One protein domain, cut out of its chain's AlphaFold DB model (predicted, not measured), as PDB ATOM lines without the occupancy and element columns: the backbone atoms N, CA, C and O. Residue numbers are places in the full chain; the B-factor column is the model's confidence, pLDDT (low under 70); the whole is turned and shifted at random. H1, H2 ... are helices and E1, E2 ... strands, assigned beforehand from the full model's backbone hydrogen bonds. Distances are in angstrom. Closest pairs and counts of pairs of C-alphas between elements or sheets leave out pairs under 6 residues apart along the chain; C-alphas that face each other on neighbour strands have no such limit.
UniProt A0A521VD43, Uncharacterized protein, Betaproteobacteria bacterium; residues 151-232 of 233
ATOM      1  N   PHE A 151      27.026  55.110 -28.763       90.50
ATOM      2  CA  PHE A 151      26.522  53.784 -29.131       90.50
ATOM      3  C   PHE A 151      27.103  52.677 -28.239       90.50
ATOM      4  O   PHE A 151      26.366  51.836 -27.738       90.50
ATOM      5  N   GLU A 152      28.410  52.713 -27.963       88.81
ATOM      6  CA  GLU A 152      29.045  51.742 -27.065       88.81
ATOM      7  C   GLU A 152      28.520  51.866 -25.630       88.81
ATOM      8  O   GLU A 152      28.309  50.853 -24.967       88.81
ATOM      9  N   LYS A 153      28.269  53.093 -25.152       89.62
ATOM     10  CA  LYS A 153      27.639  53.322 -23.841       89.62
ATOM     11  C   LYS A 153      26.236  52.715 -23.781       89.62
ATOM     12  O   LYS A 153      25.911  52.070 -22.791       89.62
ATOM     13  N   ALA A 154      25.441  52.867 -24.841       91.69
ATOM     14  CA  ALA A 154      24.121  52.246 -24.928       91.69
ATOM     15  C   ALA A 154      24.205  50.715 -24.906       91.69
ATOM     16  O   ALA A 154      23.436  50.081 -24.193       91.69
ATOM     17  N   MET A 155      25.159  50.114 -25.624       91.69
ATOM     18  CA  MET A 155      25.348  48.657 -25.592       91.69
ATOM     19  C   MET A 155      25.733  48.154 -24.204       91.69
ATOM     20  O   MET A 155      25.209  47.134 -23.770       91.69
ATOM     21  N   VAL A 156      26.592  48.878 -23.482       87.94
ATOM     22  CA  VAL A 156      26.910  48.544 -22.085       87.94
ATOM     23  C   VAL A 156      25.668  48.644 -21.200       87.94
ATOM     24  O   VAL A 156      25.398  47.706 -20.461       87.94
ATOM     25  N   ALA A 157      24.880  49.716 -21.315       88.62
ATOM     26  CA  ALA A 157      23.659  49.880 -20.527       88.62
ATOM     27  C   ALA A 157      22.662  48.734 -20.761       88.62
ATOM     28  O   ALA A 157      22.136  48.179 -19.802       88.62
ATOM     29  N   ILE A 158      22.457  48.329 -22.021       90.50
ATOM     30  CA  ILE A 158      21.599  47.184 -22.356       90.50
ATOM     31  C   ILE A 158      22.146  45.900 -21.729       90.50
ATOM     32  O   ILE A 158      21.383  45.165 -21.115       90.50
ATOM     33  N   ARG A 159      23.448  45.619 -21.840       87.69
ATOM     34  CA  ARG A 159      24.047  44.405 -21.251       87.69
ATOM     35  C   ARG A 159      23.925  44.378 -19.733       87.69
ATOM     36  O   ARG A 159      23.614  43.334 -19.173       87.69
ATOM     37  N   ASP A 160      24.162  45.509 -19.077       84.56
ATOM     38  CA  ASP A 160      24.093  45.617 -17.619       84.56
ATOM     39  C   ASP A 160      22.658  45.405 -17.116       84.56
ATOM     40  O   ASP A 160      22.452  44.656 -16.158       84.56
ATOM     41  N   GLU A 161      21.675  46.006 -17.797       85.69
ATOM     42  CA  GLU A 161      20.261  45.891 -17.432       85.69
ATOM     43  C   GLU A 161      19.688  44.504 -17.753       85.69
ATOM     44  O   GLU A 161      18.994  43.901 -16.942       85.69
ATOM     45  N   THR A 162      19.997  43.963 -18.932       83.56
ATOM     46  CA  THR A 162      19.407  42.701 -19.411       83.56
ATOM     47  C   THR A 162      20.183  41.461 -18.971       83.56
ATOM     48  O   THR A 162      19.661  40.350 -19.040       83.56
ATOM     49  N   GLY A 163      21.449  41.620 -18.575       80.56
ATOM     50  CA  GLY A 163      22.379  40.516 -18.333       80.56
ATOM     51  C   GLY A 163      22.787  39.743 -19.595       80.56
ATOM     52  O   GLY A 163      23.538  38.775 -19.484       80.56
ATOM     53  N   ARG A 164      22.314  40.142 -20.784       83.62
ATOM     54  CA  ARG A 164      22.590  39.468 -22.060       83.62
ATOM     55  C   ARG A 164      23.771  40.112 -22.762       83.62
ATOM     56  O   ARG A 164      23.854  41.334 -22.849       83.62
ATOM     57  N   ASP A 165      24.657  39.290 -23.311       83.38
ATOM     58  CA  ASP A 165      25.791  39.746 -24.119       83.38
ATOM     59  C   ASP A 165      25.986  38.955 -25.418       83.38
ATOM     60  O   ASP A 165      26.957  39.166 -26.150       83.38
ATOM     61  N   ASP A 166      25.061  38.051 -25.716       85.00
ATOM     62  CA  ASP A 166      24.949  37.362 -26.986       85.00
ATOM     63  C   ASP A 166      24.204  38.223 -28.013       85.00
ATOM     64  O   ASP A 166      23.394  39.090 -27.676       85.00
ATOM     65  N   ALA A 167      24.491  37.988 -29.295       85.62
ATOM     66  CA  ALA A 167      23.942  38.795 -30.380       85.62
ATOM     67  C   ALA A 167      22.406  38.737 -30.443       85.62
ATOM     68  O   ALA A 167      21.786  39.765 -30.703       85.62
ATOM     69  N   ASP A 168      21.804  37.576 -30.171       87.19
ATOM     70  CA  ASP A 168      20.353  37.378 -30.258       87.19
ATOM     71  C   ASP A 168      19.619  38.068 -29.101       87.19
ATOM     72  O   ASP A 168      18.643  38.781 -29.329       87.19
ATOM     73  N   GLY A 169      20.128  37.952 -27.870       89.44
ATOM     74  CA  GLY A 169      19.601  38.671 -26.709       89.44
ATOM     75  C   GLY A 169      19.707  40.189 -26.859       89.44
ATOM     76  O   GLY A 169      18.741  40.909 -26.604       89.44
ATOM     77  N   LEU A 170      20.850  40.688 -27.343       91.12
ATOM     78  CA  LEU A 170      21.022  42.115 -27.625       91.12
ATOM     79  C   LEU A 170      20.118  42.587 -28.764       91.12
ATOM     80  O   LEU A 170      19.516  43.655 -28.657       91.12
ATOM     81  N   ALA A 171      19.982  41.804 -29.836       91.56
ATOM     82  CA  ALA A 171      19.078  42.131 -30.930       91.56
ATOM     83  C   ALA A 171      17.618  42.177 -30.462       91.56
ATOM     84  O   ALA A 171      16.916  43.126 -30.795       91.56
ATOM     85  N   ALA A 172      17.177  41.225 -29.638       92.12
ATOM     86  CA  ALA A 172      15.827  41.218 -29.081       92.12
ATOM     87  C   ALA A 172      15.554  42.443 -28.195       92.12
ATOM     88  O   ALA A 172      14.518  43.091 -28.353       92.12
ATOM     89  N   ALA A 173      16.502  42.811 -27.325       93.75
ATOM     90  CA  ALA A 173      16.401  44.019 -26.505       93.75
ATOM     91  C   ALA A 173      16.283  45.283 -27.369       93.75
ATOM     92  O   ALA A 173      15.397  46.111 -27.166       93.75
ATOM     93  N   ILE A 174      17.170  45.425 -28.356       95.12
ATOM     94  CA  ILE A 174      17.222  46.590 -29.244       95.12
ATOM     95  C   ILE A 174      15.960  46.686 -30.101       95.12
ATOM     96  O   ILE A 174      15.424  47.778 -30.272       95.12
ATOM     97  N   ASP A 175      15.474  45.565 -30.629       94.75
ATOM     98  CA  ASP A 175      14.265  45.526 -31.445       94.75
ATOM     99  C   ASP A 175      13.022  45.905 -30.628       94.75
ATOM    100  O   ASP A 175      12.204  46.710 -31.077       94.75
ATOM    101  N   PHE A 176      12.917  45.412 -29.390       95.00
ATOM    102  CA  PHE A 176      11.882  45.845 -28.455       95.00
ATOM    103  C   PHE A 176      11.960  47.357 -28.184       95.00
ATOM    104  O   PHE A 176      10.967  48.065 -28.355       95.00
ATOM    105  N   LEU A 177      13.142  47.876 -27.837       96.00
ATOM    106  CA  LEU A 177      13.341  49.304 -27.566       96.00
ATOM    107  C   LEU A 177      13.014  50.170 -28.793       96.00
ATOM    108  O   LEU A 177      12.373  51.209 -28.649       96.00
ATOM    109  N   ALA A 178      13.373  49.730 -30.002       95.88
ATOM    110  CA  ALA A 178      13.030  50.410 -31.253       95.88
ATOM    111  C   ALA A 178      11.509  50.460 -31.490       95.88
ATOM    112  O   ALA A 178      10.962  51.490 -31.899       95.88
ATOM    113  N   ARG A 179      10.795  49.367 -31.190       94.94
ATOM    114  CA  ARG A 179       9.326  49.324 -31.265       94.94
ATOM    115  C   ARG A 179       8.680  50.269 -30.254       94.94
ATOM    116  O   ARG A 179       7.728  50.959 -30.607       94.94
ATOM    117  N   VAL A 180       9.225  50.376 -29.042       94.88
ATOM    118  CA  VAL A 180       8.729  51.343 -28.049       94.88
ATOM    119  C   VAL A 180       9.014  52.786 -28.473       94.88
ATOM    120  O   VAL A 180       8.117  53.623 -28.450       94.88
ATOM    121  N   GLN A 181      10.231  53.091 -28.934       94.88
ATOM    122  CA  GLN A 181      10.611  54.439 -29.379       94.88
ATOM    123  C   GLN A 181       9.822  54.922 -30.605       94.88
ATOM    124  O   GLN A 181       9.598  56.122 -30.751       94.88
ATOM    125  N   SER A 182       9.385  54.008 -31.472       93.50
ATOM    126  CA  SER A 182       8.513  54.320 -32.614       93.50
ATOM    127  C   SER A 182       7.019  54.369 -32.263       93.50
ATOM    128  O   SER A 182       6.209  54.698 -33.125       93.50
ATOM    129  N   GLY A 183       6.641  54.047 -31.020       92.06
ATOM    130  CA  GLY A 183       5.246  53.969 -30.574       92.06
ATOM    131  C   GLY A 183       4.497  52.716 -31.045       92.06
ATOM    132  O   GLY A 183       3.299  52.599 -30.809       92.06
ATOM    133  N   ALA A 184       5.182  51.766 -31.691       91.06
ATOM    134  CA  ALA A 184       4.609  50.499 -32.146       91.06
ATOM    135  C   ALA A 184       4.394  49.481 -31.007       91.06
ATOM    136  O   ALA A 184       3.676  48.498 -31.183       91.06
ATOM    137  N   ALA A 185       5.021  49.698 -29.851       89.25
ATOM    138  CA  ALA A 185       4.823  48.922 -28.632       89.25
ATOM    139  C   ALA A 185       4.791  49.846 -27.408       89.25
ATOM    140  O   ALA A 185       5.372  50.930 -27.421       89.25
ATOM    141  N   ALA A 186       4.144  49.401 -26.334       86.56
ATOM    142  CA  ALA A 186       4.219  50.062 -25.037       86.56
ATOM    143  C   ALA A 186       5.322  49.418 -24.186       86.56
ATOM    144  O   ALA A 186       5.477  48.196 -24.205       86.56
ATOM    145  N   ALA A 187       6.050  50.227 -23.410       84.00
ATOM    146  CA  ALA A 187       6.946  49.705 -22.374       84.00
ATOM    147  C   ALA A 187       6.165  48.950 -21.279       84.00
ATOM    148  O   ALA A 187       6.683  47.994 -20.708       84.00
ATOM    149  N   GLY A 188       4.908  49.345 -21.030       84.69
ATOM    150  CA  GLY A 188       4.133  48.876 -19.877       84.69
ATOM    151  C   GLY A 188       4.757  49.353 -18.564       84.69
ATOM    152  O   GLY A 188       5.520  50.313 -18.568       84.69
ATOM    153  N   ASP A 189       4.488  48.644 -17.466       83.94
ATOM    154  CA  ASP A 189       5.082  48.907 -16.141       83.94
ATOM    155  C   ASP A 189       6.500  48.298 -15.996       83.94
ATOM    156  O   ASP A 189       6.917  47.864 -14.918       83.94
ATOM    157  N   ASP A 190       7.246  48.183 -17.099       87.94
ATOM    158  CA  ASP A 190       8.576  47.571 -17.123       87.94
ATOM    159  C   ASP A 190       9.652  48.595 -16.736       87.94
ATOM    160  O   ASP A 190      10.205  49.303 -17.580       87.94
ATOM    161  N   ALA A 191       9.969  48.653 -15.441       87.69
ATOM    162  CA  ALA A 191      10.972  49.571 -14.900       87.69
ATOM    163  C   ALA A 191      12.355  49.438 -15.572       87.69
ATOM    164  O   ALA A 191      13.053  50.438 -15.747       87.69
ATOM    165  N   GLY A 192      12.748  48.225 -15.983       87.44
ATOM    166  CA  GLY A 192      14.011  47.999 -16.693       87.44
ATOM    167  C   GLY A 192      13.981  48.610 -18.096       87.44
ATOM    168  O   GLY A 192      14.924  49.289 -18.513       87.44
ATOM    169  N   ALA A 193      12.863  48.447 -18.811       91.31
ATOM    170  CA  ALA A 193      12.646  49.108 -20.095       91.31
ATOM    171  C   ALA A 193      12.656  50.637 -19.964       91.31
ATOM    172  O   ALA A 193      13.318  51.312 -20.753       91.31
ATOM    173  N   GLU A 194      11.965  51.193 -18.968       91.88
ATOM    174  CA  GLU A 194      11.936  52.637 -18.716       91.88
ATOM    175  C   GLU A 194      13.330  53.200 -18.429       91.88
ATOM    176  O   GLU A 194      13.715  54.230 -18.994       91.88
ATOM    177  N   GLN A 195      14.118  52.501 -17.607       91.00
ATOM    178  CA  GLN A 195      15.489  52.881 -17.285       91.00
ATOM    179  C   GLN A 195      16.381  52.892 -18.534       91.00
ATOM    180  O   GLN A 195      17.127  53.851 -18.751       91.00
ATOM    181  N   LEU A 196      16.272  51.878 -19.400       93.31
ATOM    182  CA  LEU A 196      16.992  51.856 -20.677       93.31
ATOM    183  C   LEU A 196      16.540  52.981 -21.607       93.31
ATOM    184  O   LEU A 196      17.377  53.666 -22.189       93.31
ATOM    185  N   LEU A 197      15.236  53.224 -21.727       94.62
ATOM    186  CA  LEU A 197      14.699  54.306 -22.555       94.62
ATOM    187  C   LEU A 197      15.149  55.685 -22.058       94.62
ATOM    188  O   LEU A 197      15.389  56.579 -22.870       94.62
ATOM    189  N   GLN A 198      15.274  55.881 -20.743       92.19
ATOM    190  CA  GLN A 198      15.855  57.097 -20.177       92.19
ATOM    191  C   GLN A 198      17.346  57.209 -20.515       92.19
ATOM    192  O   GLN A 198      17.759  58.224 -21.070       92.19
ATOM    193  N   ALA A 199      18.132  56.152 -20.297       91.62
ATOM    194  CA  ALA A 199      19.554  56.142 -20.639       91.62
ATOM    195  C   ALA A 199      19.808  56.426 -22.132       91.62
ATOM    196  O   ALA A 199      20.718  57.175 -22.485       91.62
ATOM    197  N   LEU A 200      18.995  55.858 -23.026       94.38
ATOM    198  CA  LEU A 200      19.080  56.120 -24.462       94.38
ATOM    199  C   LEU A 200      18.746  57.576 -24.794       94.38
ATOM    200  O   LEU A 200      19.444  58.176 -25.612       94.38
ATOM    201  N   ARG A 201      17.732  58.164 -24.144       94.44
ATOM    202  CA  ARG A 201      17.401  59.589 -24.294       94.44
ATOM    203  C   ARG A 201      18.555  60.485 -23.853       94.44
ATOM    204  O   ARG A 201      18.921  61.386 -24.604       94.44
ATOM    205  N   ASP A 202      19.178  60.188 -22.717       92.38
ATOM    206  CA  ASP A 202      20.319  60.950 -22.194       92.38
ATOM    207  C   ASP A 202      21.539  60.869 -23.131       92.38
ATOM    208  O   ASP A 202      22.271  61.840 -23.314       92.38
ATOM    209  N   LEU A 203      21.731  59.718 -23.783       92.44
ATOM    210  CA  LEU A 203      22.761  59.508 -24.806       92.44
ATOM    211  C   LEU A 203      22.371  60.050 -26.193       92.44
ATOM    212  O   LEU A 203      23.195  60.020 -27.108       92.44
ATOM    213  N   GLY A 204      21.132  60.514 -26.372       93.62
ATOM    214  CA  GLY A 204      20.587  60.971 -27.648       93.62
ATOM    215  C   GLY A 204      20.391  59.871 -28.693       93.62
ATOM    216  O   GLY A 204      20.399  60.177 -29.884       93.62
ATOM    217  N   ILE A 205      20.256  58.607 -28.287       96.00
ATOM    218  CA  ILE A 205      20.130  57.459 -29.191       96.00
ATOM    219  C   ILE A 205      18.668  57.089 -29.422       96.00
ATOM    220  O   ILE A 205      17.892  56.893 -28.488       96.00
ATOM    221  N   VAL A 206      18.328  56.899 -30.695       96.75
ATOM    222  CA  VAL A 206      17.061  56.304 -31.127       96.75
ATOM    223  C   VAL A 206      17.366  55.108 -32.015       96.75
ATOM    224  O   VAL A 206      18.012  55.260 -33.053       96.75
ATOM    225  N   PHE A 207      16.914  53.921 -31.624       96.31
ATOM    226  CA  PHE A 207      16.980  52.744 -32.477       96.31
ATOM    227  C   PHE A 207      15.847  52.787 -33.498       96.31
ATOM    228  O   PHE A 207      14.687  52.993 -33.162       96.31
ATOM    229  N   LEU A 208      16.203  52.588 -34.764       93.81
ATOM    230  CA  LEU A 208      15.268  52.596 -35.891       93.81
ATOM    231  C   LEU A 208      14.908  51.169 -36.344       93.81
ATOM    232  O   LEU A 208      14.207  50.998 -37.336       93.81
ATOM    233  N   GLY A 209      15.407  50.154 -35.632       91.44
ATOM    234  CA  GLY A 209      15.173  48.740 -35.908       91.44
ATOM    235  C   GLY A 209      16.235  48.085 -36.796       91.44
ATOM    236  O   GLY A 209      17.227  48.697 -37.217       91.44
ATOM    237  N   PHE A 210      16.026  46.797 -37.057       89.69
ATOM    238  CA  PHE A 210      16.896  45.981 -37.896       89.69
ATOM    239  C   PHE A 210      16.404  45.938 -39.344       89.69
ATOM    240  O   PHE A 210      15.238  45.689 -39.626       89.69
ATOM    241  N   GLU A 211      17.330  46.101 -40.285       84.25
ATOM    242  CA  GLU A 211      17.110  45.785 -41.698       84.25
ATOM    243  C   GLU A 211      18.120  44.726 -42.154       84.25
ATOM    244  O   GLU A 211      19.111  44.485 -41.467       84.25
ATOM    245  N   ARG A 212      17.927  44.150 -43.355       70.94
ATOM    246  CA  ARG A 212      18.717  43.057 -43.985       70.94
ATOM    247  C   ARG A 212      20.258  43.131 -43.872       70.94
ATOM    248  O   ARG A 212      20.931  42.182 -44.258       70.94
ATOM    249  N   ARG A 213      20.843  44.247 -43.427       67.94
ATOM    250  CA  ARG A 213      22.294  44.463 -43.290       67.94
ATOM    251  C   ARG A 213      22.741  45.033 -41.935       67.94
ATOM    252  O   ARG A 213      23.897  45.436 -41.826       67.94
ATOM    253  N   GLY A 214      21.871  45.086 -40.927       86.06
ATOM    254  CA  GLY A 214      22.228  45.518 -39.574       86.06
ATOM    255  C   GLY A 214      21.251  46.509 -38.947       86.06
ATOM    256  O   GLY A 214      20.211  46.842 -39.516       86.06
ATOM    257  N   LEU A 215      21.629  46.981 -37.763       92.81
ATOM    258  CA  LEU A 215      20.891  47.937 -36.951       92.81
ATOM    259  C   LEU A 215      20.994  49.348 -37.534       92.81
ATOM    260  O   LEU A 215      22.097  49.843 -37.798       92.81
ATOM    261  N   ARG A 216      19.847  50.015 -37.681       94.44
ATOM    262  CA  ARG A 216      19.763  51.455 -37.933       94.44
ATOM    263  C   ARG A 216      19.543  52.189 -36.614       94.44
ATOM    264  O   ARG A 216      18.745  51.764 -35.782       94.44
ATOM    265  N   TYR A 217      20.241  53.303 -36.429       95.56
ATOM    266  CA  TYR A 217      20.047  54.172 -35.273       95.56
ATOM    267  C   TYR A 217      20.324  55.631 -35.638       95.56
ATOM    268  O   TYR A 217      21.113  55.925 -36.543       95.56
ATOM    269  N   ALA A 218      19.682  56.541 -34.917       95.88
ATOM    270  CA  ALA A 218      19.966  57.964 -34.948       95.88
ATOM    271  C   ALA A 218      20.669  58.388 -33.655       95.88
ATOM    272  O   ALA A 218      20.380  57.869 -32.578       95.88
ATOM    273  N   LEU A 219      21.590  59.344 -33.777       96.06
ATOM    274  CA  LEU A 219      22.257  60.002 -32.659       96.06
ATOM    275  C   LEU A 219      21.987  61.505 -32.748       96.06
ATOM    276  O   LEU A 219      22.417  62.144 -33.712       96.06
ATOM    277  N   HIS A 220      21.281  62.039 -31.753       93.44
ATOM    278  CA  HIS A 220      20.768  63.411 -31.699       93.44
ATOM    279  C   HIS A 220      19.972  63.784 -32.962       93.44
ATOM    280  O   HIS A 220      20.208  64.815 -33.584       93.44
ATOM    281  N   GLY A 221      19.065  62.892 -33.379       92.19
ATOM    282  CA  GLY A 221      18.197  63.086 -34.549       92.19
ATOM    283  C   GLY A 221      18.861  62.834 -35.907       92.19
ATOM    284  O   GLY A 221      18.172  62.825 -36.921       92.19
ATOM    285  N   VAL A 222      20.173  62.579 -35.950       94.38
ATOM    286  CA  VAL A 222      20.899  62.302 -37.198       94.38
ATOM    287  C   VAL A 222      21.131  60.806 -37.350       94.38
ATOM    288  O   VAL A 222      21.815  60.197 -36.521       94.38
ATOM    289  N   GLU A 223      20.599  60.214 -38.421       94.81
ATOM    290  CA  GLU A 223      20.845  58.809 -38.752       94.81
ATOM    291  C   GLU A 223      22.343  58.545 -38.960       94.81
ATOM    292  O   GLU A 223      23.061  59.307 -39.614       94.81
ATOM    293  N   ARG A 224      22.831  57.452 -38.372       93.31
ATOM    294  CA  ARG A 224      24.234  57.041 -38.445       93.31
ATOM    295  C   ARG A 224      24.408  55.823 -39.337       93.31
ATOM    296  O   ARG A 224      23.458  55.160 -39.747       93.31
ATOM    297  N   LYS A 225      25.672  55.517 -39.639       90.00
ATOM    298  CA  LYS A 225      26.027  54.312 -40.387       90.00
ATOM    299  C   LYS A 225      25.480  53.082 -39.662       90.00
ATOM    300  O   LYS A 225      25.624  52.958 -38.447       90.00
ATOM    301  N   ARG A 226      24.903  52.170 -40.444       90.38
ATOM    302  CA  ARG A 226      24.386  50.891 -39.954       90.38
ATOM    303  C   ARG A 226      25.465  50.119 -39.202       90.38
ATOM    304  O   ARG A 226      26.603  50.037 -39.671       90.38
ATOM    305  N   VAL A 227      25.071  49.529 -38.081       89.44
ATOM    306  CA  VAL A 227      25.923  48.669 -37.256       89.44
ATOM    307  C   VAL A 227      25.594  47.224 -37.596       89.44
ATOM    308  O   VAL A 227      24.425  46.836 -37.583       89.44
ATOM    309  N   ALA A 228      26.591  46.422 -37.963       86.12
ATOM    310  CA  ALA A 228      26.344  45.011 -38.237       86.12
ATOM    311  C   ALA A 228      26.033  44.276 -36.923       86.12
ATOM    312  O   ALA A 228      26.569  44.638 -35.883       86.12
ATOM    313  N   LEU A 229      25.219  43.214 -36.971       79.56
ATOM    314  CA  LEU A 229      24.864  42.413 -35.781       79.56
ATOM    315  C   LEU A 229      26.097  41.949 -34.984       79.56
ATOM    316  O   LEU A 229      26.102  41.971 -33.761       79.56
ATOM    317  N   ARG A 230      27.175  41.611 -35.693       77.19
ATOM    318  CA  ARG A 230      28.466  41.218 -35.110       77.19
ATOM    319  C   ARG A 230      29.133  42.294 -34.251       77.19
ATOM    320  O   ARG A 230      29.942  41.967 -33.398       77.19
ATOM    321  N   ASP A 231      28.832  43.562 -34.520       81.62
ATOM    322  CA  ASP A 231      29.414  44.713 -33.826       81.62
ATOM    323  C   ASP A 231      28.538  45.122 -32.619       81.62
ATOM    324  O   ASP A 231      28.772  46.162 -32.004       81.62
ATOM    325  N   LEU A 232      27.509  44.323 -32.286       80.94
ATOM    326  CA  LEU A 232      26.696  44.509 -31.084       80.94
ATOM    327  C   LEU A 232      27.340  43.918 -29.824       80.94
ATOM    328  O   LEU A 232      26.920  44.331 -28.748       80.94
TER     329      LEU A 232
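What this domain is: This is residues 151 to 232 of the 233 residues of an uncharacterized protein of Betaproteobacteria bacterium (UniProt A0A521VD43). Helices H1 and H3 lie side by side, running opposite ways, and both cross H2. The two-stranded hairpin of E1 and E2 packs on H2 mainly through E1, and the short H4 packs near the beginning of H2. The printed part has 82 residues, with elements in the order H1, H2, H3, E1, E2, H4; the sheet E1 - E2 is antiparallel and the class is mixed, helices and strands. It is compact, with a radius of gyration of the C-alphas of 11.6 A, and rounded, spanning 32 by 27 by 22 A.

Where its parts are: H1 is residues 151 to 162, 16.4 A long, with C-alpha 151 at (26.522, 53.784, -29.131). H2 is residues 167 to 181, 20.6 A. H3 is residues 191 to 202, 16.4 A. E1 is residues 205 to 211, 17.4 A, and E2 is residues 214 to 219, 16.1 A. H4 is residues 229 to 232, 5.5 A, with C-alpha 232 at (26.696, 44.509, -31.084).

How they stand to each other: H2 is the hub. Its residues 170 to 173 touch H1, about perpendicular at 79 degrees, closest at the C-alphas of Leu 170 and Ile 158, 7.3 A. H2 and H3 only just touch, with 3 pairs of C-alphas within 8 A, Leu 177 and Leu 197 closest at 7.2 A. H1 and H3 touch at a shallow tilt of 11 degrees, opposite ways; the C-alphas of Ala 154 and Leu 200 are closest, 6.4 A. The closest C-alphas of H2 and E1, Ala 178 and Phe 207, are 4.7 A apart. In the hairpin E1 and E2, N 206 and O 218 are within hydrogen-bond range at 2.9 A. H4 touches H2, the C-alphas of Leu 232 and Ala 167 being closest at 6.4 A. In H1, H2 and H3 every O i to N i+4 pair is within hydrogen-bond range; H4 is too short for one.

The domain as a whole: The C-alphas farthest apart, of Asp 189 and Lys 225, are 32.5 A apart. The printed part has no cut, and no link is long. Mean pLDDT of the printed part is 89.7; residue 213 is under 70.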